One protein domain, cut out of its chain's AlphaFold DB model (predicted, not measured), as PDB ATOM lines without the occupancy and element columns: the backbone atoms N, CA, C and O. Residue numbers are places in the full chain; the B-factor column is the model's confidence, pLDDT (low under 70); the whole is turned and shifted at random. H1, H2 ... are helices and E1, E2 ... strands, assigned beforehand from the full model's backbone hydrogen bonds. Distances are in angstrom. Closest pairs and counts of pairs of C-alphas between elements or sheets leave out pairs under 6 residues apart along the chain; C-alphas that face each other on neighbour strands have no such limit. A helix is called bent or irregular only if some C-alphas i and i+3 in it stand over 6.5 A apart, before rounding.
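What this domain is: This is residues 293 to 457 of the 476 residues of an uncharacterized protein of Rhizopus microsporus ATCC 52813 (UniProt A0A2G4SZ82). What would one see first? A strongly twisted sheet of seven strands curls round like part of a barrel, its edges E6 and E7 left apart; outside the curl, arm H6a of a long bent helix crosses E3 and E4, H3 runs along E2, and H2 covers E1. H1 packs on H2 and H3, off the sheet. What is it made of? The printed part has 165 residues, class mixed, with six named helices and seven named strands in the order H1 H2 E1 H3 H4 E2 E3 E4 E5 E6 E7 H5 H6; the antiparallel sheet runs E6 E1 E2 E3 E4 E5 E7. How large is it? It is compact, with a radius of gyration of the C-alphas of 15.5 A and spans of 48 by 37 by 29 A.

Where its parts are: Where are the first elements? H1 is residues 293 to 300, from C-alpha 293 at (102.977, 106.757, 158.534); H2 is 307 to 319, 18.7 A; E1 is 322 to 325; H3 is 326 to 337, 15.1 A; H4 is 350 to 355, only just irregular, with C-alphas 352 and 355 6.9 A apart. Where are the other strands? E2 is 366 to 372, 19.8 A; E3 is 377 to 385, 23.9 A, and bends by 51 degrees at residue 380; E4 is 388 to 393, E5 399 to 403, E6 413 to 415 and E7 420 to 422. What ends the series? H5 is 424 to 427; H6, 429 to 451, is one helix by its hydrogen bonds but bent, with C-alphas 441 and 444 7.3 A apart, into the arms H6a, 429 to 441, and H6b, 444 to 451, which ends with C-alpha 451 at (125.275, 109.290, 146.765).

How they stand to each other: How do the strands pair? E2 E3 E4 E5 form a meander, each strand the antiparallel neighbour of the one before, with N 368 and O 382 at 2.8 A, N 383 and O 390 at 2.9 A, and N 391 and O 400 at 2.8 A. Which helices are on the sheet? H2, H3 and H6a on one face make two layers, helices over a sheet; H6a has a height of 9.0 A, its closest C-alphas to E4 being Ser 390 and Leu 435, 6.2 A, while H5 and H6b only graze the sheet. What of H1 and H4? H1 touches H3, closest C-alphas Val 296 and Ala 335, 6.1 A; H4 is not on the sheet. Are the helix backbones in range? Every O i to N i+4 pair is within hydrogen-bond range in H1, H2, H3, H6a and H6b; in H4 0 of 2 are, beside 1 of 3 O i to N i+3 pairs, and H5 is too short for one.

The domain as a whole: How far does it reach? The two C-alphas farthest apart, Glu 425 and Pro 457, are 48.7 A apart, and the printed part has no cut. Which link is long? H3 to H4, with 12 residues between them. Where is confidence low? The pLDDT is under 70 at residues 301 to 304, 337 to 363, 374 to 375, 409 to 410 and 452 to 457.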
ATOM      1  N   ASP A 293     103.231 105.322 158.398       75.00
ATOM      2  CA  ASP A 293     102.977 106.757 158.534       75.00
ATOM      3  C   ASP A 293     102.778 107.144 159.996       75.00
ATOM      4  O   ASP A 293     103.210 108.210 160.408       75.00
ATOM      5  N   GLU A 294     102.206 106.259 160.811       77.06
ATOM      6  CA  GLU A 294     102.053 106.506 162.237       77.06
ATOM      7  C   GLU A 294     103.396 106.517 162.986       77.06
ATOM      8  O   GLU A 294     103.600 107.356 163.866       77.06
ATOM      9  N   GLY A 295     104.333 105.639 162.614       73.19
ATOM     10  CA  GLY A 295     105.711 105.652 163.103       73.19
ATOM     11  C   GLY A 295     106.428 106.959 162.764       73.19
ATOM     12  O   GLY A 295     107.031 107.582 163.639       73.19
ATOM     13  N   VAL A 296     106.266 107.434 161.527       75.69
ATOM     14  CA  VAL A 296     106.800 108.720 161.059       75.69
ATOM     15  C   VAL A 296     106.154 109.898 161.805       75.69
ATOM     16  O   VAL A 296     106.868 110.765 162.305       75.69
ATOM     17  N   ILE A 297     104.822 109.913 161.970       75.94
ATOM     18  CA  ILE A 297     104.099 110.938 162.754       75.94
ATOM     19  C   ILE A 297     104.643 111.003 164.181       75.94
ATOM     20  O   ILE A 297     104.812 112.088 164.730       75.94
ATOM     21  N   ARG A 298     104.931 109.854 164.803       74.44
ATOM     22  CA  ARG A 298     105.483 109.817 166.163       74.44
ATOM     23  C   ARG A 298     106.862 110.461 166.251       74.44
ATOM     24  O   ARG A 298     107.089 111.163 167.227       74.44
ATOM     25  N   GLN A 299     107.728 110.277 165.256       72.81
ATOM     26  CA  GLN A 299     109.037 110.947 165.216       72.81
ATOM     27  C   GLN A 299     108.897 112.461 164.984       72.81
ATOM     28  O   GLN A 299     109.634 113.256 165.557       72.81
ATOM     29  N   ILE A 300     107.899 112.874 164.198       71.25
ATOM     30  CA  ILE A 300     107.572 114.286 163.942       71.25
ATOM     31  C   ILE A 300     106.869 114.935 165.153       71.25
ATOM     32  O   ILE A 300     106.850 116.155 165.269       71.25
ATOM     33  N   ARG A 301     106.323 114.165 166.105       69.75
ATOM     34  CA  ARG A 301     105.586 114.698 167.269       69.75
ATOM     35  C   ARG A 301     106.431 115.597 168.174       69.75
ATOM     36  O   ARG A 301     105.877 116.458 168.854       69.75
ATOM     37  N   ASP A 302     107.745 115.399 168.191       64.12
ATOM     38  CA  ASP A 302     108.657 116.246 168.963       64.12
ATOM     39  C   ASP A 302     108.847 117.637 168.331       64.12
ATOM     40  O   ASP A 302     109.332 118.565 168.988       64.12
ATOM     41  N   LEU A 303     108.400 117.808 167.081       68.12
ATOM     42  CA  LEU A 303     108.300 119.095 166.411       68.12
ATOM     43  C   LEU A 303     107.126 119.893 166.981       68.12
ATOM     44  O   LEU A 303     106.103 119.320 167.363       68.12
ATOM     45  N   PRO A 304     107.222 121.229 167.021       67.75
ATOM     46  CA  PRO A 304     106.174 122.074 167.576       67.75
ATOM     47  C   PRO A 304     105.018 122.266 166.569       67.75
ATOM     48  O   PRO A 304     104.604 123.383 166.298       67.75
ATOM     49  N   LEU A 305     104.508 121.173 165.997       74.38
ATOM     50  CA  LEU A 305     103.383 121.136 165.060       74.38
ATOM     51  C   LEU A 305     102.143 120.574 165.761       74.38
ATOM     52  O   LEU A 305     102.233 119.605 166.522       74.38
ATOM     53  N   SER A 306     100.970 121.128 165.465       81.50
ATOM     54  CA  SER A 306      99.691 120.534 165.861       81.50
ATOM     55  C   SER A 306      99.467 119.180 165.171       81.50
ATOM     56  O   SER A 306     100.024 118.894 164.113       81.50
ATOM     57  N   ALA A 307      98.608 118.329 165.739       80.06
ATOM     58  CA  ALA A 307      98.318 117.011 165.160       80.06
ATOM     59  C   ALA A 307      97.752 117.089 163.722       80.06
ATOM     60  O   ALA A 307      98.048 116.231 162.886       80.06
ATOM     61  N   SER A 308      96.969 118.130 163.415       83.75
ATOM     62  CA  SER A 308      96.473 118.397 162.060       83.75
ATOM     63  C   SER A 308      97.601 118.758 161.093       83.75
ATOM     64  O   SER A 308      97.633 118.231 159.983       83.75
ATOM     65  N   GLU A 309      98.557 119.587 161.521       84.19
ATOM     66  CA  GLU A 309      99.712 119.975 160.699       84.19
ATOM     67  C   GLU A 309     100.653 118.792 160.456       84.19
ATOM     68  O   GLU A 309     101.130 118.617 159.343       84.19
ATOM     69  N   GLN A 310     100.863 117.920 161.446       83.38
ATOM     70  CA  GLN A 310     101.674 116.705 161.272       83.38
ATOM     71  C   GLN A 310     101.122 115.805 160.153       83.38
ATOM     72  O   GLN A 310     101.876 115.275 159.336       83.38
ATOM     73  N   THR A 311      99.796 115.664 160.090       84.44
ATOM     74  CA  THR A 311      99.124 114.854 159.063       84.44
ATOM     75  C   THR A 311      99.198 115.519 157.687       84.44
ATOM     76  O   THR A 311      99.483 114.854 156.688       84.44
ATOM     77  N   ASP A 312      98.990 116.838 157.636       88.06
ATOM     78  CA  ASP A 312      99.117 117.638 156.416       88.06
ATOM     79  C   ASP A 312     100.539 117.579 155.839       88.06
ATOM     80  O   ASP A 312     100.715 117.319 154.651       88.06
ATOM     81  N   VAL A 313     101.567 117.713 156.682       86.56
ATOM     82  CA  VAL A 313     102.972 117.634 156.264       86.56
ATOM     83  C   VAL A 313     103.290 116.299 155.605       86.56
ATOM     84  O   VAL A 313     103.916 116.272 154.548       86.56
ATOM     85  N   ILE A 314     102.835 115.183 156.179       84.62
ATOM     86  CA  ILE A 314     103.057 113.863 155.576       84.62
ATOM     87  C   ILE A 314     102.308 113.730 154.254       84.62
ATOM     88  O   ILE A 314     102.850 113.174 153.298       84.62
ATOM     89  N   SER A 315     101.086 114.260 154.160       87.12
ATOM     90  CA  SER A 315     100.351 114.298 152.894       87.12
ATOM     91  C   SER A 315     101.112 115.089 151.821       87.12
ATOM     92  O   SER A 315     101.269 114.612 150.695       87.12
ATOM     93  N   LYS A 316     101.676 116.248 152.181       88.50
ATOM     94  CA  LYS A 316     102.495 117.093 151.295       88.50
ATOM     95  C   LYS A 316     103.819 116.440 150.896       88.50
ATOM     96  O   LYS A 316     104.183 116.475 149.725       88.50
ATOM     97  N   LEU A 317     104.505 115.770 151.825       84.50
ATOM     98  CA  LEU A 317     105.718 114.987 151.538       84.50
ATOM     99  C   LEU A 317     105.439 113.857 150.542       84.50
ATOM    100  O   LEU A 317     106.262 113.584 149.672       84.50
ATOM    101  N   LYS A 318     104.268 113.216 150.649       83.56
ATOM    102  CA  LYS A 318     103.856 112.134 149.751       83.56
ATOM    103  C   LYS A 318     103.451 112.613 148.367       83.56
ATOM    104  O   LYS A 318     103.819 111.975 147.383       83.56
ATOM    105  N   THR A 319     102.662 113.684 148.310       85.06
ATOM    106  CA  THR A 319     102.171 114.266 147.052       85.06
ATOM    107  C   THR A 319     103.282 114.972 146.279       85.06
ATOM    108  O   THR A 319     103.257 114.963 145.050       85.06
ATOM    109  N   GLY A 320     104.296 115.497 146.975       82.38
ATOM    110  CA  GLY A 320     105.392 116.249 146.371       82.38
ATOM    111  C   GLY A 320     104.954 117.644 145.913       82.38
ATOM    112  O   GLY A 320     103.804 118.041 146.076       82.38
ATOM    113  N   GLY A 321     105.890 118.418 145.356       85.44
ATOM    114  CA  GLY A 321     105.606 119.773 144.854       85.44
ATOM    115  C   GLY A 321     105.636 120.883 145.913       85.44
ATOM    116  O   GLY A 321     105.435 122.048 145.579       85.44
ATOM    117  N   TYR A 322     105.939 120.542 147.167       89.75
ATOM    118  CA  TYR A 322     106.082 121.493 148.267       89.75
ATOM    119  C   TYR A 322     107.530 121.552 148.743       89.75
ATOM    120  O   TYR A 322     108.174 120.521 148.942       89.75
ATOM    121  N   PHE A 323     108.025 122.764 148.971       88.50
ATOM    122  CA  PHE A 323     109.250 122.986 149.726       88.50
ATOM    123  C   PHE A 323     108.918 122.801 151.192       88.50
ATOM    124  O   PHE A 323     108.149 123.587 151.729       88.50
ATOM    125  N   ILE A 324     109.454 121.768 151.829       88.88
ATOM    126  CA  ILE A 324     109.162 121.448 153.228       88.88
ATOM    127  C   ILE A 324     110.406 121.708 154.056       88.88
ATOM    128  O   ILE A 324     111.519 121.473 153.587       88.88
ATOM    129  N   GLN A 325     110.218 122.225 155.265       87.00
ATOM    130  CA  GLN A 325     111.315 122.544 156.166       87.00
ATOM    131  C   GLN A 325     112.255 121.341 156.317       87.00
ATOM    132  O   GLN A 325     111.808 120.197 156.461       87.00
ATOM    133  N   SER A 326     113.554 121.600 156.232       81.56
ATOM    134  CA  SER A 326     114.557 120.560 156.062       81.56
ATOM    135  C   SER A 326     114.572 119.530 157.172       81.56
ATOM    136  O   SER A 326     114.792 118.362 156.892       81.56
ATOM    137  N   GLU A 327     114.303 119.930 158.409       78.06
ATOM    138  CA  GLU A 327     114.285 119.027 159.552       78.06
ATOM    139  C   GLU A 327     113.144 118.020 159.448       78.06
ATOM    140  O   GLU A 327     113.311 116.849 159.773       78.06
ATOM    141  N   ILE A 328     111.984 118.457 158.952       80.25
ATOM    142  CA  ILE A 328     110.851 117.558 158.741       80.25
ATOM    143  C   ILE A 328     111.149 116.615 157.575       80.25
ATOM    144  O   ILE A 328     110.880 115.416 157.660       80.25
ATOM    145  N   ALA A 329     111.728 117.149 156.496       80.69
ATOM    146  CA  ALA A 329     112.144 116.352 155.350       80.69
ATOM    147  C   ALA A 329     113.234 115.334 155.730       80.69
ATOM    148  O   ALA A 329     113.183 114.198 155.272       80.69
ATOM    149  N   ASP A 330     114.174 115.707 156.600       78.00
ATOM    150  CA  ASP A 330     115.239 114.836 157.089       78.00
ATOM    151  C   ASP A 330     114.705 113.775 158.052       78.00
ATOM    152  O   ASP A 330     115.038 112.610 157.884       78.00
ATOM    153  N   VAL A 331     113.811 114.111 158.989       76.00
ATOM    154  CA  VAL A 331     113.138 113.111 159.841       76.00
ATOM    155  C   VAL A 331     112.332 112.131 158.987       76.00
ATOM    156  O   VAL A 331     112.439 110.918 159.169       76.00
ATOM    157  N   TYR A 332     111.572 112.630 158.009       79.75
ATOM    158  CA  TYR A 332     110.844 111.784 157.063       79.75
ATOM    159  C   TYR A 332     111.793 110.884 156.265       79.75
ATOM    160  O   TYR A 332     111.544 109.684 156.137       79.75
ATOM    161  N   TYR A 333     112.899 111.438 155.769       76.88
ATOM    162  CA  TYR A 333     113.912 110.690 155.037       76.88
ATOM    163  C   TYR A 333     114.599 109.648 155.915       76.88
ATOM    164  O   TYR A 333     114.702 108.500 155.512       76.88
ATOM    165  N   GLN A 334     115.015 109.983 157.132       74.31
ATOM    166  CA  GLN A 334     115.628 109.035 158.061       74.31
ATOM    167  C   GLN A 334     114.664 107.898 158.415       74.31
ATOM    168  O   GLN A 334     115.082 106.739 158.434       74.31
ATOM    169  N   ALA A 335     113.382 108.211 158.623       74.00
ATOM    170  CA  ALA A 335     112.350 107.223 158.915       74.00
ATOM    171  C   ALA A 335     112.032 106.309 157.716       74.00
ATOM    172  O   ALA A 335     111.687 105.144 157.904       74.00
ATOM    173  N   ARG A 336     112.153 106.813 156.480       75.06
ATOM    174  CA  ARG A 336     111.867 106.055 155.247       75.06
ATOM    175  C   ARG A 336     113.093 105.373 154.629       75.06
ATOM    176  O   ARG A 336     112.935 104.335 153.994       75.06
ATOM    177  N   CYS A 337     114.286 105.937 154.804       68.00
ATOM    178  CA  CYS A 337     115.514 105.623 154.061       68.00
ATOM    179  C   CYS A 337     116.715 105.243 154.950       68.00
ATOM    180  O   CYS A 337     117.845 105.201 154.457       68.00
ATOM    181  N   TYR A 338     116.478 104.870 156.216       64.00
ATOM    182  CA  TYR A 338     117.383 103.988 156.974       64.00
ATOM    183  C   TYR A 338     118.729 104.610 157.352       64.00
ATOM    184  O   TYR A 338     119.801 104.078 157.035       64.00
ATOM    185  N   ILE A 339     118.703 105.775 158.004       59.94
ATOM    186  CA  ILE A 339     119.930 106.473 158.410       59.94
ATOM    187  C   ILE A 339     119.807 106.923 159.865       59.94
ATOM    188  O   ILE A 339     119.523 108.072 160.188       59.94
ATOM    189  N   HIS A 340     120.059 105.979 160.766       57.06
ATOM    190  CA  HIS A 340     120.076 106.224 162.210       57.06
ATOM    191  C   HIS A 340     121.479 106.547 162.741       57.06
ATOM    192  O   HIS A 340     121.633 106.910 163.904       57.06
ATOM    193  N   ASP A 341     122.510 106.460 161.891       52.97
ATOM    194  CA  ASP A 341     123.904 106.684 162.287       52.97
ATOM    195  C   ASP A 341     124.399 108.110 162.001       52.97
ATOM    196  O   ASP A 341     125.201 108.635 162.775       52.97
ATOM    197  N   PHE A 342     123.847 108.818 161.010       56.69
ATOM    198  CA  PHE A 342     124.265 110.188 160.677       56.69
ATOM    199  C   PHE A 342     123.296 111.239 161.217       56.69
ATOM    200  O   PHE A 342     122.088 111.114 161.073       56.69
ATOM    201  N   CYS A 343     123.838 112.253 161.888       53.12
ATOM    202  CA  CYS A 343     123.111 113.445 162.307       53.12
ATOM    203  C   CYS A 343     123.941 114.652 161.879       53.12
ATOM    204  O   CYS A 343     125.102 114.780 162.278       53.12
ATOM    205  N   PHE A 344     123.357 115.523 161.061       56.66
ATOM    206  CA  PHE A 344     124.002 116.758 160.648       56.66
ATOM    207  C   PHE A 344     123.675 117.834 161.688       56.66
ATOM    208  O   PHE A 344     122.577 118.394 161.725       56.66
ATOM    209  N   ARG A 345     124.629 118.086 162.595       48.66
ATOM    210  CA  ARG A 345     124.535 119.190 163.567       48.66
ATOM    211  C   ARG A 345     124.351 120.516 162.813       48.66
ATOM    212  O   ARG A 345     124.957 120.697 161.765       48.66
ATOM    213  N   ASN A 346     123.531 121.418 163.361       50.50
ATOM    214  CA  ASN A 346     123.086 122.706 162.786       50.50
ATOM    215  C   ASN A 346     122.011 122.640 161.687       50.50
ATOM    216  O   ASN A 346     121.332 123.640 161.484       50.50
ATOM    217  N   PHE A 347     121.799 121.488 161.045       55.22
ATOM    218  CA  PHE A 347     120.700 121.278 160.092       55.22
ATOM    219  C   PHE A 347     119.430 120.740 160.767       55.22
ATOM    220  O   PHE A 347     118.343 121.058 160.318       55.22
ATOM    221  N   ASN A 348     119.575 119.973 161.862       50.16
ATOM    222  CA  ASN A 348     118.501 119.193 162.506       50.16
ATOM    223  C   ASN A 348     118.108 119.638 163.925       50.16
ATOM    224  O   ASN A 348     117.345 118.950 164.605       50.16
ATOM    225  N   ASP A 349     118.665 120.734 164.436       52.66
ATOM    226  CA  ASP A 349     118.562 121.044 165.865       52.66
ATOM    227  C   ASP A 349     117.384 121.984 166.170       52.66
ATOM    228  O   ASP A 349     117.530 123.159 166.511       52.66
ATOM    229  N   LEU A 350     116.166 121.447 166.060       45.75
ATOM    230  CA  LEU A 350     114.930 122.167 166.401       45.75
ATOM    231  C   LEU A 350     114.841 122.570 167.872       45.75
ATOM    232  O   LEU A 350     114.089 123.483 168.220       45.75
ATOM    233  N   ARG A 351     115.620 121.924 168.751       47.09
ATOM    234  CA  ARG A 351     115.671 122.277 170.177       47.09
ATOM    235  C   ARG A 351     116.165 123.700 170.388       47.09
ATOM    236  O   ARG A 351     115.794 124.317 171.383       47.09
ATOM    237  N   ILE A 352     116.927 124.241 169.437       47.31
ATOM    238  CA  ILE A 352     117.413 125.614 169.499       47.31
ATOM    239  C   ILE A 352     116.244 126.610 169.327       47.31
ATOM    240  O   ILE A 352     116.286 127.689 169.906       47.31
ATOM    241  N   TYR A 353     115.147 126.247 168.645       49.06
ATOM    242  CA  TYR A 353     114.022 127.161 168.382       49.06
ATOM    243  C   TYR A 353     112.968 127.256 169.487       49.06
ATOM    244  O   TYR A 353     112.160 128.183 169.472       49.06
ATOM    245  N   ARG A 354     112.997 126.374 170.495       48.53
ATOM    246  CA  ARG A 354     111.999 126.359 171.584       48.53
ATOM    247  C   ARG A 354     112.069 127.561 172.540       48.53
ATOM    248  O   ARG A 354     111.222 127.664 173.421       48.53
ATOM    249  N   GLY A 355     113.054 128.448 172.379       46.09
ATOM    250  CA  GLY A 355     113.258 129.623 173.234       46.09
ATOM    251  C   GLY A 355     113.583 130.922 172.495       46.09
ATOM    252  O   GLY A 355     113.957 131.889 173.151       46.09
ATOM    253  N   PHE A 356     113.474 130.962 171.163       50.06
ATOM    254  CA  PHE A 356     113.780 132.175 170.402       50.06
ATOM    255  C   PHE A 356     112.601 133.145 170.346       50.06
ATOM    256  O   PHE A 356     111.443 132.746 170.217       50.06
ATOM    257  N   THR A 357     112.911 134.440 170.399       54.31
ATOM    258  CA  THR A 357     111.945 135.500 170.098       54.31
ATOM    259  C   THR A 357     111.717 135.590 168.586       54.31
ATOM    260  O   THR A 357     112.544 135.131 167.799       54.31
ATOM    261  N   SER A 358     110.619 136.210 168.140       55.81
ATOM    262  CA  SER A 358     110.342 136.411 166.705       55.81
ATOM    263  C   SER A 358     111.480 137.108 165.946       55.81
ATOM    264  O   SER A 358     111.602 136.911 164.743       55.81
ATOM    265  N   TYR A 359     112.328 137.874 166.639       54.25
ATOM    266  CA  TYR A 359     113.479 138.576 166.068       54.25
ATOM    267  C   TYR A 359     114.681 137.657 165.807       54.25
ATOM    268  O   TYR A 359     115.286 137.715 164.738       54.25
ATOM    269  N   ASP A 360     114.993 136.752 166.739       56.44
ATOM    270  CA  ASP A 360     116.095 135.789 166.582       56.44
ATOM    271  C   ASP A 360     115.828 134.811 165.423       56.44
ATOM    272  O   ASP A 360     116.746 134.324 164.760       56.44
ATOM    273  N   ILE A 361     114.543 134.574 165.152       57.19
ATOM    274  CA  ILE A 361     114.001 133.642 164.161       57.19
ATOM    275  C   ILE A 361     114.192 134.109 162.704       57.19
ATOM    276  O   ILE A 361     114.177 133.274 161.797       57.19
ATOM    277  N   VAL A 362     114.365 135.414 162.470       60.34
ATOM    278  CA  VAL A 362     114.606 135.994 161.131       60.34
ATOM    279  C   VAL A 362     116.104 136.027 160.805       60.34
ATOM    280  O   VAL A 362     116.499 135.851 159.659       60.34
ATOM    281  N   SER A 363     116.942 136.162 161.836       66.38
ATOM    282  CA  SER A 363     118.399 136.307 161.709       66.38
ATOM    283  C   SER A 363     119.161 135.016 161.379       66.38
ATOM    284  O   SER A 363     120.366 135.064 161.119       66.38
ATOM    285  N   LYS A 364     118.486 133.860 161.433       76.06
ATOM    286  CA  LYS A 364     119.080 132.548 161.168       76.06
ATOM    287  C   LYS A 364     118.647 132.004 159.809       76.06
ATOM    288  O   LYS A 364     117.470 132.117 159.462       76.06
ATOM    289  N   PRO A 365     119.567 131.362 159.071       80.62
ATOM    290  CA  PRO A 365     119.232 130.694 157.827       80.62
ATOM    291  C   PRO A 365     118.253 129.544 158.084       80.62
ATOM    292  O   PRO A 365     118.368 128.816 159.073       80.62
ATOM    293  N   ARG A 366     117.293 129.374 157.177       83.44
ATOM    294  CA  ARG A 366     116.376 128.232 157.144       83.44
ATOM    295  C   ARG A 366     116.528 127.476 155.846       83.44
ATOM    296  O   ARG A 366     116.775 128.078 154.807       83.44
ATOM    297  N   TYR A 367     116.296 126.176 155.896       87.25
ATOM    298  CA  TYR A 367     116.413 125.322 154.728       87.25
ATOM    299  C   TYR A 367     115.067 124.667 154.448       87.25
ATOM    300  O   TYR A 367     114.384 124.193 155.357       87.25
ATOM    301  N   TYR A 368     114.686 124.638 153.178       88.38
ATOM    302  CA  TYR A 368     113.521 123.909 152.707       88.38
ATOM    303  C   TYR A 368     113.929 123.008 151.555       88.38
ATOM    304  O   TYR A 368     114.720 123.387 150.690       88.38
ATOM    305  N   ILE A 369     113.381 121.804 151.539       88.56
ATOM    306  CA  ILE A 369     113.691 120.777 150.559       88.56
ATOM    307  C   ILE A 369     112.430 120.493 149.760       88.56
ATOM    308  O   ILE A 369     111.388 120.147 150.317       88.56
ATOM    309  N   LEU A 370     112.541 120.615 148.440       88.94
ATOM    310  CA  LEU A 370     111.547 120.075 147.526       88.94
ATOM    311  C   LEU A 370     111.855 118.596 147.308       88.94
ATOM    312  O   LEU A 370     112.871 118.237 146.704       88.94
ATOM    313  N   TRP A 371     110.972 117.749 147.823       81.56
ATOM    314  CA  TRP A 371     111.136 116.301 147.814       81.56
ATOM    315  C   TRP A 371     110.350 115.646 146.680       81.56
ATOM    316  O   TRP A 371     109.175 115.958 146.473       81.56
ATOM    317  N   ASN A 372     110.967 114.683 145.990       78.69
ATOM    318  CA  ASN A 372     110.235 113.764 145.127       78.69
ATOM    319  C   ASN A 372     110.100 112.399 145.798       78.69
ATOM    320  O   ASN A 372     111.051 111.617 145.857       78.69
ATOM    321  N   ASN A 373     108.879 112.092 146.235       70.25
ATOM    322  CA  ASN A 373     108.579 110.852 146.935       70.25
ATOM    323  C   ASN A 373     108.718 109.600 146.051       70.25
ATOM    324  O   ASN A 373     109.032 108.537 146.569       70.25
ATOM    325  N   SER A 374     108.551 109.715 144.727       67.75
ATOM    326  CA  SER A 374     108.693 108.569 143.809       67.75
ATOM    327  C   SER A 374     110.130 108.055 143.690       67.75
ATOM    328  O   SER A 374     110.336 106.877 143.424       67.75
ATOM    329  N   VAL A 375     111.122 108.925 143.905       63.62
ATOM    330  CA  VAL A 375     112.552 108.585 143.773       63.62
ATOM    331  C   VAL A 375     113.280 108.715 145.116       63.62
ATOM    332  O   VAL A 375     114.495 108.545 145.163       63.62
ATOM    333  N   LEU A 376     112.551 109.053 146.191       70.69
ATOM    334  CA  LEU A 376     113.077 109.370 147.523       70.69
ATOM    335  C   LEU A 376     114.347 110.233 147.462       70.69
ATOM    336  O   LEU A 376     115.346 109.946 148.118       70.69
ATOM    337  N   ASN A 377     114.308 111.279 146.633       75.88
ATOM    338  CA  ASN A 377     115.447 112.155 146.398       75.88
ATOM    339  C   ASN A 377     115.040 113.633 146.465       75.88
ATOM    340  O   ASN A 377     113.979 114.007 145.944       75.88
ATOM    341  N   PRO A 378     115.898 114.491 147.043       82.44
ATOM    342  CA  PRO A 378     115.712 115.929 146.998       82.44
ATOM    343  C   PRO A 378     115.916 116.414 145.556       82.44
ATOM    344  O   PRO A 378     116.831 115.978 144.857       82.44
ATOM    345  N   GLN A 379     115.048 117.313 145.097       88.25
ATOM    346  CA  GLN A 379     115.128 117.907 143.757       88.25
ATOM    347  C   GLN A 379     115.724 119.308 143.796       88.25
ATOM    348  O   GLN A 379     116.623 119.636 143.017       88.25
ATOM    349  N   LYS A 380     115.207 120.129 144.711       91.94
ATOM    350  CA  LYS A 380     115.613 121.517 144.906       91.94
ATOM    351  C   LYS A 380     115.802 121.784 146.389       91.94
ATOM    352  O   LYS A 380     115.087 121.217 147.217       91.94
ATOM    353  N   ILE A 381     116.739 122.661 146.706       90.56
ATOM    354  CA  ILE A 381     116.968 123.143 148.063       90.56
ATOM    355  C   ILE A 381     116.861 124.651 148.062       90.56
ATOM    356  O   ILE A 381     117.439 125.319 147.210       90.56
ATOM    357  N   LEU A 382     116.118 125.168 149.026       91.44
ATOM    358  CA  LEU A 382     115.932 126.582 149.252       91.44
ATOM    359  C   LEU A 382     116.588 126.955 150.581       91.44
ATOM    360  O   LEU A 382     116.128 126.525 151.635       91.44
ATOM    361  N   VAL A 383     117.646 127.759 150.524       90.69
ATOM    362  CA  VAL A 383     118.249 128.408 151.696       90.69
ATOM    363  C   VAL A 383     117.634 129.787 151.821       90.69
ATOM    364  O   VAL A 383     117.727 130.565 150.881       90.69
ATOM    365  N   VAL A 384     117.035 130.109 152.958       88.25
ATOM    366  CA  VAL A 384     116.373 131.391 153.201       88.25
ATOM    367  C   VAL A 384     117.077 132.136 154.317       88.25
ATOM    368  O   VAL A 384     117.255 131.585 155.400       88.25
ATOM    369  N   HIS A 385     117.425 133.394 154.071       87.69
ATOM    370  CA  HIS A 385     117.934 134.317 155.073       87.69
ATOM    371  C   HIS A 385     117.154 135.634 154.992       87.69
ATOM    372  O   HIS A 385     117.018 136.215 153.914       87.69
ATOM    373  N   ASP A 386     116.631 136.107 156.125       84.88
ATOM    374  CA  ASP A 386     115.662 137.205 156.195       84.88
ATOM    375  C   ASP A 386     114.427 136.948 155.307       84.88
ATOM    376  O   ASP A 386     113.555 136.165 155.674       84.88
ATOM    377  N   LEU A 387     114.351 137.581 154.132       88.12
ATOM    378  CA  LEU A 387     113.290 137.401 153.129       88.12
ATOM    379  C   LEU A 387     113.853 137.082 151.736       88.12
ATOM    380  O   LEU A 387     113.150 137.210 150.733       88.12
ATOM    381  N   ILE A 388     115.125 136.692 151.661       90.81
ATOM    382  CA  ILE A 388     115.803 136.346 150.412       90.81
ATOM    383  C   ILE A 388     116.187 134.872 150.465       90.81
ATOM    384  O   ILE A 388     116.737 134.382 151.451       90.81
ATOM    385  N   GLY A 389     115.874 134.161 149.390       91.25
ATOM    386  CA  GLY A 389     116.162 132.754 149.205       91.25
ATOM    387  C   GLY A 389     117.182 132.511 148.098       91.25
ATOM    388  O   GLY A 389     117.135 133.153 147.050       91.25
ATOM    389  N   SER A 390     118.069 131.545 148.312       92.44
ATOM    390  CA  SER A 390     118.858 130.888 147.272       92.44
ATOM    391  C   SER A 390     118.233 129.531 146.976       92.44
ATOM    392  O   SER A 390     118.231 128.635 147.824       92.44
ATOM    393  N   LEU A 391     117.685 129.393 145.775       93.25
ATOM    394  CA  LEU A 391     117.105 128.166 145.256       93.25
ATOM    395  C   LEU A 391     118.149 127.444 144.403       93.25
ATOM    396  O   LEU A 391     118.614 127.966 143.396       93.25
ATOM    397  N   THR A 392     118.517 126.231 144.796       91.44
ATOM    398  CA  THR A 392     119.481 125.395 144.074       91.44
ATOM    399  C   THR A 392     118.826 124.117 143.584       91.44
ATOM    400  O   THR A 392     118.314 123.318 144.366       91.44
ATOM    401  N   GLU A 393     118.873 123.909 142.275       90.88
ATOM    402  CA  GLU A 393     118.453 122.672 141.628       90.88
ATOM    403  C   GLU A 393     119.586 121.646 141.678       90.88
ATOM    404  O   GLU A 393     120.660 121.857 141.115       90.88
ATOM    405  N   LEU A 394     119.363 120.501 142.321       86.88
ATOM    406  CA  LEU A 394     120.441 119.541 142.582       86.88
ATOM    407  C   LEU A 394     120.932 118.812 141.326       86.88
ATOM    408  O   LEU A 394     122.104 118.446 141.244       86.88
ATOM    409  N   GLN A 395     120.058 118.612 140.336       84.00
ATOM    410  CA  GLN A 395     120.415 117.921 139.091       84.00
ATOM    411  C   GLN A 395     121.228 118.803 138.141       84.00
ATOM    412  O   GLN A 395     122.211 118.348 137.563       84.00
ATOM    413  N   THR A 396     120.816 120.059 137.975       86.50
ATOM    414  CA  THR A 396     121.425 121.013 137.037       86.50
ATOM    415  C   THR A 396     122.516 121.857 137.696       86.50
ATOM    416  O   THR A 396     123.288 122.504 136.993       86.50
ATOM    417  N   ARG A 397     122.581 121.861 139.038       86.06
ATOM    418  CA  ARG A 397     123.379 122.784 139.866       86.06
ATOM    419  C   ARG A 397     123.081 124.256 139.581       86.06
ATOM    420  O   ARG A 397     123.907 125.124 139.861       86.06
ATOM    421  N   ARG A 398     121.909 124.545 139.011       90.06
ATOM    422  CA  ARG A 398     121.479 125.910 138.732       90.06
ATOM    423  C   ARG A 398     121.064 126.575 140.038       90.06
ATOM    424  O   ARG A 398     120.267 126.011 140.786       90.06
ATOM    425  N   VAL A 399     121.592 127.771 140.271       91.00
ATOM    426  CA  VAL A 399     121.223 128.628 141.400       91.00
ATOM    427  C   VAL A 399     120.365 129.774 140.877       91.00
ATOM    428  O   VAL A 399     120.688 130.382 139.854       91.00
ATOM    429  N   SER A 400     119.264 130.052 141.559       92.94
ATOM    430  CA  SER A 400     118.421 131.224 141.342       92.94
ATOM    431  C   SER A 400     118.119 131.896 142.676       92.94
ATOM    432  O   SER A 400     118.045 131.243 143.715       92.94
ATOM    433  N   TYR A 401     117.945 133.214 142.648       93.81
ATOM    434  CA  TYR A 401     117.612 133.989 143.835       93.81
ATOM    435  C   TYR A 401     116.156 134.402 143.789       93.81
ATOM    436  O   TYR A 401     115.628 134.768 142.736       93.81
ATOM    437  N   VAL A 402     115.503 134.316 144.937       93.62
ATOM    438  CA  VAL A 402     114.077 134.577 145.064       93.62
ATOM    439  C   VAL A 402     113.794 135.408 146.298       93.62
ATOM    440  O   VAL A 402     114.495 135.325 147.305       93.62
ATOM    441  N   LYS A 403     112.738 136.201 146.239       92.44
ATOM    442  CA  LYS A 403     112.148 136.846 147.397       92.44
ATOM    443  C   LYS A 403     111.097 135.917 147.982       92.44
ATOM    444  O   LYS A 403     110.255 135.384 147.258       92.44
ATOM    445  N   ILE A 404     111.170 135.729 149.289       89.56
ATOM    446  CA  ILE A 404     110.276 134.852 150.038       89.56
ATOM    447  C   ILE A 404     109.159 135.708 150.643       89.56
ATOM    448  O   ILE A 404     109.440 136.796 151.163       89.56
ATOM    449  N   PRO A 405     107.892 135.260 150.584       83.50
ATOM    450  CA  PRO A 405     106.811 135.918 151.307       83.50
ATOM    451  C   PRO A 405     107.097 135.920 152.814       83.50
ATOM    452  O   PRO A 405     107.944 135.179 153.307       83.50
ATOM    453  N   SER A 406     106.397 136.770 153.566       80.12
ATOM    454  CA  SER A 406     106.618 136.930 155.009       80.12
ATOM    455  C   SER A 406     106.745 135.586 155.734       80.12
ATOM    456  O   SER A 406     105.841 134.751 155.670       80.12
ATOM    457  N   ILE A 407     107.849 135.398 156.452       74.50
ATOM    458  CA  ILE A 407     108.150 134.149 157.147       74.50
ATOM    459  C   ILE A 407     107.709 134.277 158.600       74.50
ATOM    460  O   ILE A 407     108.169 135.158 159.324       74.50
ATOM    461  N   SER A 408     106.839 133.373 159.045       71.94
ATOM    462  CA  SER A 408     106.511 133.238 160.464       71.94
ATOM    463  C   SER A 408     107.397 132.176 161.125       71.94
ATOM    464  O   SER A 408     108.088 131.397 160.459       71.94
ATOM    465  N   CYS A 409     107.383 132.107 162.454       64.69
ATOM    466  CA  CYS A 409     108.015 131.007 163.188       64.69
ATOM    467  C   CYS A 409     107.365 129.636 162.916       64.69
ATOM    468  O   CYS A 409     107.986 128.620 163.201       64.69
ATOM    469  N   TRP A 410     106.168 129.614 162.323       67.12
ATOM    470  CA  TRP A 410     105.373 128.408 162.068       67.12
ATOM    471  C   TRP A 410     105.327 128.002 160.592       67.12
ATOM    472  O   TRP A 410     104.660 127.036 160.234       67.12
ATOM    473  N   THR A 411     106.013 128.732 159.708       80.69
ATOM    474  CA  THR A 411     106.016 128.418 158.277       80.69
ATOM    475  C   THR A 411     106.883 127.185 158.018       80.69
ATOM    476  O   THR A 411     108.106 127.282 158.011       80.69
ATOM    477  N   TYR A 412     106.241 126.031 157.814       83.62
ATOM    478  CA  TYR A 412     106.908 124.746 157.571       83.62
ATOM    479  C   TYR A 412     106.932 124.329 156.094       83.62
ATOM    480  O   TYR A 412     107.574 123.332 155.752       83.62
ATOM    481  N   TYR A 413     106.229 125.055 155.216       89.44
ATOM    482  CA  TYR A 413     106.224 124.773 153.784       89.44
ATOM    483  C   TYR A 413     106.054 126.023 152.912       89.44
ATOM    484  O   TYR A 413     105.534 127.035 153.378       89.44
ATOM    485  N   PHE A 414     106.435 125.897 151.639       89.44
ATOM    486  CA  PHE A 414     106.160 126.851 150.561       89.44
ATOM    487  C   PHE A 414     105.789 126.127 149.262       89.44
ATOM    488  O   PHE A 414     106.138 124.956 149.064       89.44
ATOM    489  N   THR A 415     105.136 126.841 148.347       89.75
ATOM    490  CA  THR A 415     104.979 126.421 146.945       89.75
ATOM    491  C   THR A 415     105.873 127.252 146.026       89.75
ATOM    492  O   THR A 415     106.139 128.418 146.296       89.75
ATOM    493  N   GLU A 416     106.347 126.675 144.917       86.81
ATOM    494  CA  GLU A 416     107.254 127.386 143.995       86.81
ATOM    495  C   GLU A 416     106.624 128.661 143.402       86.81
ATOM    496  O   GLU A 416     107.324 129.627 143.116       86.81
ATOM    497  N   SER A 417     105.293 128.693 143.276       87.38
ATOM    498  CA  SER A 417     104.527 129.852 142.799       87.38
ATOM    499  C   SER A 417     104.533 131.056 143.742       87.38
ATOM    500  O   SER A 417     104.132 132.140 143.330       87.38
ATOM    501  N   GLU A 418     104.949 130.886 144.997       87.94
ATOM    502  CA  GLU A 418     104.979 131.965 145.991       87.94
ATOM    503  C   GLU A 418     106.245 132.830 145.902       87.94
ATOM    504  O   GLU A 418     106.348 133.844 146.590       87.94
ATOM    505  N   PHE A 419     107.216 132.438 145.078       91.56
ATOM    506  CA  PHE A 419     108.529 133.068 145.011       91.56
ATOM    507  C   PHE A 419     108.611 134.117 143.895       91.56
ATOM    508  O   PHE A 419     108.344 133.823 142.731       91.56
ATOM    509  N   GLU A 420     109.054 135.334 144.230       91.69
ATOM    510  CA  GLU A 420     109.350 136.369 143.225       91.69
ATOM    511  C   GLU A 420     110.834 136.276 142.819       91.69
ATOM    512  O   GLU A 420     111.696 136.311 143.697       91.69
ATOM    513  N   PRO A 421     111.187 136.161 141.528       92.38
ATOM    514  CA  PRO A 421     112.584 136.064 141.106       92.38
ATOM    515  C   PRO A 421     113.342 137.379 141.342       92.38
ATOM    516  O   PRO A 421     112.814 138.463 141.093       92.38
ATOM    517  N   LEU A 422     114.600 137.274 141.774       93.12
ATOM    518  CA  LEU A 422     115.508 138.400 142.004       93.12
ATOM    519  C   LEU A 422     116.764 138.292 141.134       93.12
ATOM    520  O   LEU A 422     117.239 137.195 140.832       93.12
ATOM    521  N   THR A 423     117.332 139.440 140.766       91.50
ATOM    522  CA  THR A 423     118.669 139.517 140.156       91.50
ATOM    523  C   THR A 423     119.760 139.584 141.227       91.50
ATOM    524  O   THR A 423     119.516 140.012 142.353       91.50
ATOM    525  N   GLU A 424     120.991 139.198 140.884       88.62
ATOM    526  CA  GLU A 424     122.138 139.261 141.811       88.62
ATOM    527  C   GLU A 424     122.380 140.682 142.354       88.62
ATOM    528  O   GLU A 424     122.687 140.861 143.533       88.62
ATOM    529  N   GLU A 425     122.153 141.700 141.521       87.31
ATOM    530  CA  GLU A 425     122.245 143.116 141.895       87.31
ATOM    531  C   GLU A 425     121.227 143.502 142.979       87.31
ATOM    532  O   GLU A 425     121.547 144.284 143.873       87.31
ATOM    533  N   GLN A 426     120.016 142.934 142.930       89.12
ATOM    534  CA  GLN A 426     118.956 143.189 143.911       89.12
ATOM    535  C   GLN A 426     119.214 142.498 145.256       89.12
ATOM    536  O   GLN A 426     118.742 142.976 146.285       89.12
ATOM    537  N   VAL A 427     119.950 141.383 145.256       90.25
ATOM    538  CA  VAL A 427     120.312 140.643 146.476       90.25
ATOM    539  C   VAL A 427     121.478 141.316 147.205       90.25
ATOM    540  O   VAL A 427     121.476 141.405 148.433       90.25
ATOM    541  N   GLY A 428     122.456 141.820 146.450       91.88
ATOM    542  CA  GLY A 428     123.661 142.448 146.982       91.88
ATOM    543  C   GLY A 428     124.738 141.439 147.408       91.88
ATOM    544  O   GLY A 428     124.454 140.372 147.951       91.88
ATOM    545  N   ALA A 429     126.007 141.801 147.190       89.75
ATOM    546  CA  ALA A 429     127.159 140.900 147.338       89.75
ATOM    547  C   ALA A 429     127.274 140.237 148.724       89.75
ATOM    548  O   ALA A 429     127.502 139.036 148.816       89.75
ATOM    549  N   ALA A 430     127.038 140.990 149.803       90.31
ATOM    550  CA  ALA A 430     127.137 140.458 151.165       90.31
ATOM    551  C   ALA A 430     126.104 139.351 151.456       90.31
ATOM    552  O   ALA A 430     126.406 138.392 152.164       90.31
ATOM    553  N   MET A 431     124.887 139.468 150.909       91.31
ATOM    554  CA  MET A 431     123.848 138.452 151.080       91.31
ATOM    555  C   MET A 431     124.103 137.236 150.182       91.31
ATOM    556  O   MET A 431     123.876 136.109 150.614       91.31
ATOM    557  N   LEU A 432     124.634 137.444 148.970       91.38
ATOM    558  CA  LEU A 432     125.070 136.356 148.086       91.38
ATOM    559  C   LEU A 432     126.141 135.485 148.755       91.38
ATOM    560  O   LEU A 432     125.988 134.263 148.807       91.38
ATOM    561  N   ASP A 433     127.179 136.106 149.324       90.50
ATOM    562  CA  ASP A 433     128.244 135.396 150.040       90.50
ATOM    563  C   ASP A 433     127.690 134.608 151.234       90.50
ATOM    564  O   ASP A 433     128.074 133.458 151.462       90.50
ATOM    565  N   LYS A 434     126.728 135.194 151.960       90.56
ATOM    566  CA  LYS A 434     126.063 134.529 153.082       90.56
ATOM    567  C   LYS A 434     125.256 133.313 152.629       90.56
ATOM    568  O   LYS A 434     125.482 132.218 153.133       90.56
ATOM    569  N   LEU A 435     124.359 133.472 151.655       89.62
ATOM    570  CA  LEU A 435     123.531 132.376 151.134       89.62
ATOM    571  C   LEU A 435     124.382 131.239 150.555       89.62
ATOM    572  O   LEU A 435     124.047 130.068 150.732       89.62
ATOM    573  N   LYS A 436     125.497 131.574 149.900       90.25
ATOM    574  CA  LYS A 436     126.451 130.593 149.384       90.25
ATOM    575  C   LYS A 436     127.148 129.826 150.507       90.25
ATOM    576  O   LYS A 436     127.160 128.602 150.470       90.25
ATOM    577  N   SER A 437     127.649 130.525 151.527       88.69
ATOM    578  CA  SER A 437     128.255 129.890 152.706       88.69
ATOM    579  C   SER A 437     127.286 128.926 153.400       88.69
ATOM    580  O   SER A 437     127.689 127.854 153.847       88.69
ATOM    581  N   GLU A 438     126.005 129.287 153.485       87.81
ATOM    582  CA  GLU A 438     124.975 128.443 154.096       87.81
ATOM    583  C   GLU A 438     124.602 127.233 153.229       87.81
ATOM    584  O   GLU A 438     124.352 126.148 153.750       87.81
ATOM    585  N   MET A 439     124.613 127.381 151.901       87.62
ATOM    586  CA  MET A 439     124.480 126.250 150.977       87.62
ATOM    587  C   MET A 439     125.678 125.291 151.085       87.62
ATOM    588  O   MET A 439     125.503 124.071 151.102       87.62
ATOM    589  N   ASP A 440     126.896 125.818 151.209       86.56
ATOM    590  CA  ASP A 440     128.105 125.004 151.368       86.56
ATOM    591  C   ASP A 440     128.088 124.219 152.692       86.56
ATOM    592  O   ASP A 440     128.530 123.068 152.740       86.56
ATOM    593  N   ALA A 441     127.500 124.785 153.754       82.62
ATOM    594  CA  ALA A 441     127.349 124.116 155.049       82.62
ATOM    595  C   ALA A 441     126.487 122.840 154.980       82.62
ATOM    596  O   ALA A 441     126.724 121.894 155.735       82.62
ATOM    597  N   ILE A 442     125.522 122.780 154.055       80.06
ATOM    598  CA  ILE A 442     124.640 121.617 153.868       80.06
ATOM    599  C   ILE A 442     125.118 120.656 152.771       80.06
ATOM    600  O   ILE A 442     124.568 119.563 152.626       80.06
ATOM    601  N   ALA A 443     126.178 120.998 152.031       82.81
ATOM    602  CA  ALA A 443     126.747 120.146 150.989       82.81
ATOM    603  C   ALA A 443     127.072 118.705 151.451       82.81
ATOM    604  O   ALA A 443     126.809 117.775 150.679       82.81
ATOM    605  N   PRO A 444     127.559 118.455 152.688       82.19
ATOM    606  CA  PRO A 444     127.747 117.094 153.190       82.19
ATOM    607  C   PRO A 444     126.448 116.276 153.240       82.19
ATOM    608  O   PRO A 444     126.456 115.107 152.855       82.19
ATOM    609  N   TRP A 445     125.331 116.888 153.653       79.69
ATOM    610  CA  TRP A 445     124.013 116.242 153.661       79.69
ATOM    611  C   TRP A 445     123.542 115.950 152.234       79.69
ATOM    612  O   TRP A 445     123.140 114.829 151.932       79.69
ATOM    613  N   ILE A 446     123.692 116.915 151.319       80.56
ATOM    614  CA  ILE A 446     123.324 116.751 149.904       80.56
ATOM    615  C   ILE A 446     124.094 115.590 149.277       80.56
ATOM    616  O   ILE A 446     123.503 114.705 148.656       80.56
ATOM    617  N   SER A 447     125.418 115.579 149.444       82.19
ATOM    618  CA  SER A 447     126.280 114.512 148.935       82.19
ATOM    619  C   SER A 447     125.867 113.165 149.512       82.19
ATOM    620  O   SER A 447     125.810 112.172 148.793       82.19
ATOM    621  N   PHE A 448     125.556 113.122 150.804       77.56
ATOM    622  CA  PHE A 448     125.146 111.906 151.479       77.56
ATOM    623  C   PHE A 448     123.833 111.345 150.908       77.56
ATOM    624  O   PHE A 448     123.820 110.199 150.457       77.56
ATOM    625  N   VAL A 449     122.779 112.161 150.813       75.12
ATOM    626  CA  VAL A 449     121.469 111.735 150.288       75.12
ATOM    627  C   VAL A 449     121.544 111.348 148.807       75.12
ATOM    628  O   VAL A 449     120.983 110.335 148.402       75.12
ATOM    629  N   THR A 450     122.290 112.102 147.992       76.00
ATOM    630  CA  THR A 450     122.390 111.862 146.537       76.00
ATOM    631  C   THR A 450     123.337 110.719 146.152       76.00
ATOM    632  O   THR A 450     123.185 110.136 145.074       76.00
ATOM    633  N   SER A 451     124.313 110.380 147.008       72.81
ATOM    634  CA  SER A 451     125.275 109.290 146.765       72.81
ATOM    635  C   SER A 451     124.674 107.893 146.937       72.81
ATOM    636  O   SER A 451     125.107 106.961 146.257       72.81
ATOM    637  N   ARG A 452     123.642 107.729 147.778       65.38
ATOM    638  CA  ARG A 452     122.889 106.470 147.914       65.38
ATOM    639  C   ARG A 452     121.932 106.288 146.732       65.38
ATOM    640  O   ARG A 452     120.718 106.372 146.854       65.38
ATOM    641  N   LYS A 453     122.506 106.033 145.556       50.34
ATOM    642  CA  LYS A 453     121.786 105.828 144.289       50.34
ATOM    643  C   LYS A 453     121.369 104.376 144.015       50.34
ATOM    644  O   LYS A 453     120.936 104.086 142.905       50.34
ATOM    645  N   GLN A 454     121.470 103.466 144.983       47.75
ATOM    646  CA  GLN A 454     121.020 102.080 144.821       47.75
ATOM    647  C   GLN A 454     120.107 101.677 145.977       47.75
ATOM    648  O   GLN A 454     120.543 101.511 147.112       47.75
ATOM    649  N   PHE A 455     118.821 101.567 145.643       52.31
ATOM    650  CA  PHE A 455     117.813 100.858 146.415       52.31
ATOM    651  C   PHE A 455     118.261  99.401 146.568       52.31
ATOM    652  O   PHE A 455     118.264  98.643 145.600       52.31
ATOM    653  N   ASP A 456     118.683  99.041 147.773       50.25
ATOM    654  CA  ASP A 456     118.858  97.655 148.187       50.25
ATOM    655  C   ASP A 456     117.464  97.026 148.377       50.25
ATOM    656  O   ASP A 456     116.663  97.592 149.118       50.25
ATOM    657  N   PRO A 457     117.114  95.910 147.722       48.72
ATOM    658  CA  PRO A 457     115.843  95.224 147.956       48.72
ATOM    659  C   PRO A 457     115.654  94.748 149.411       48.72
ATOM    660  O   PRO A 457     114.513  94.611 149.846       48.72
TER     661      PRO A 457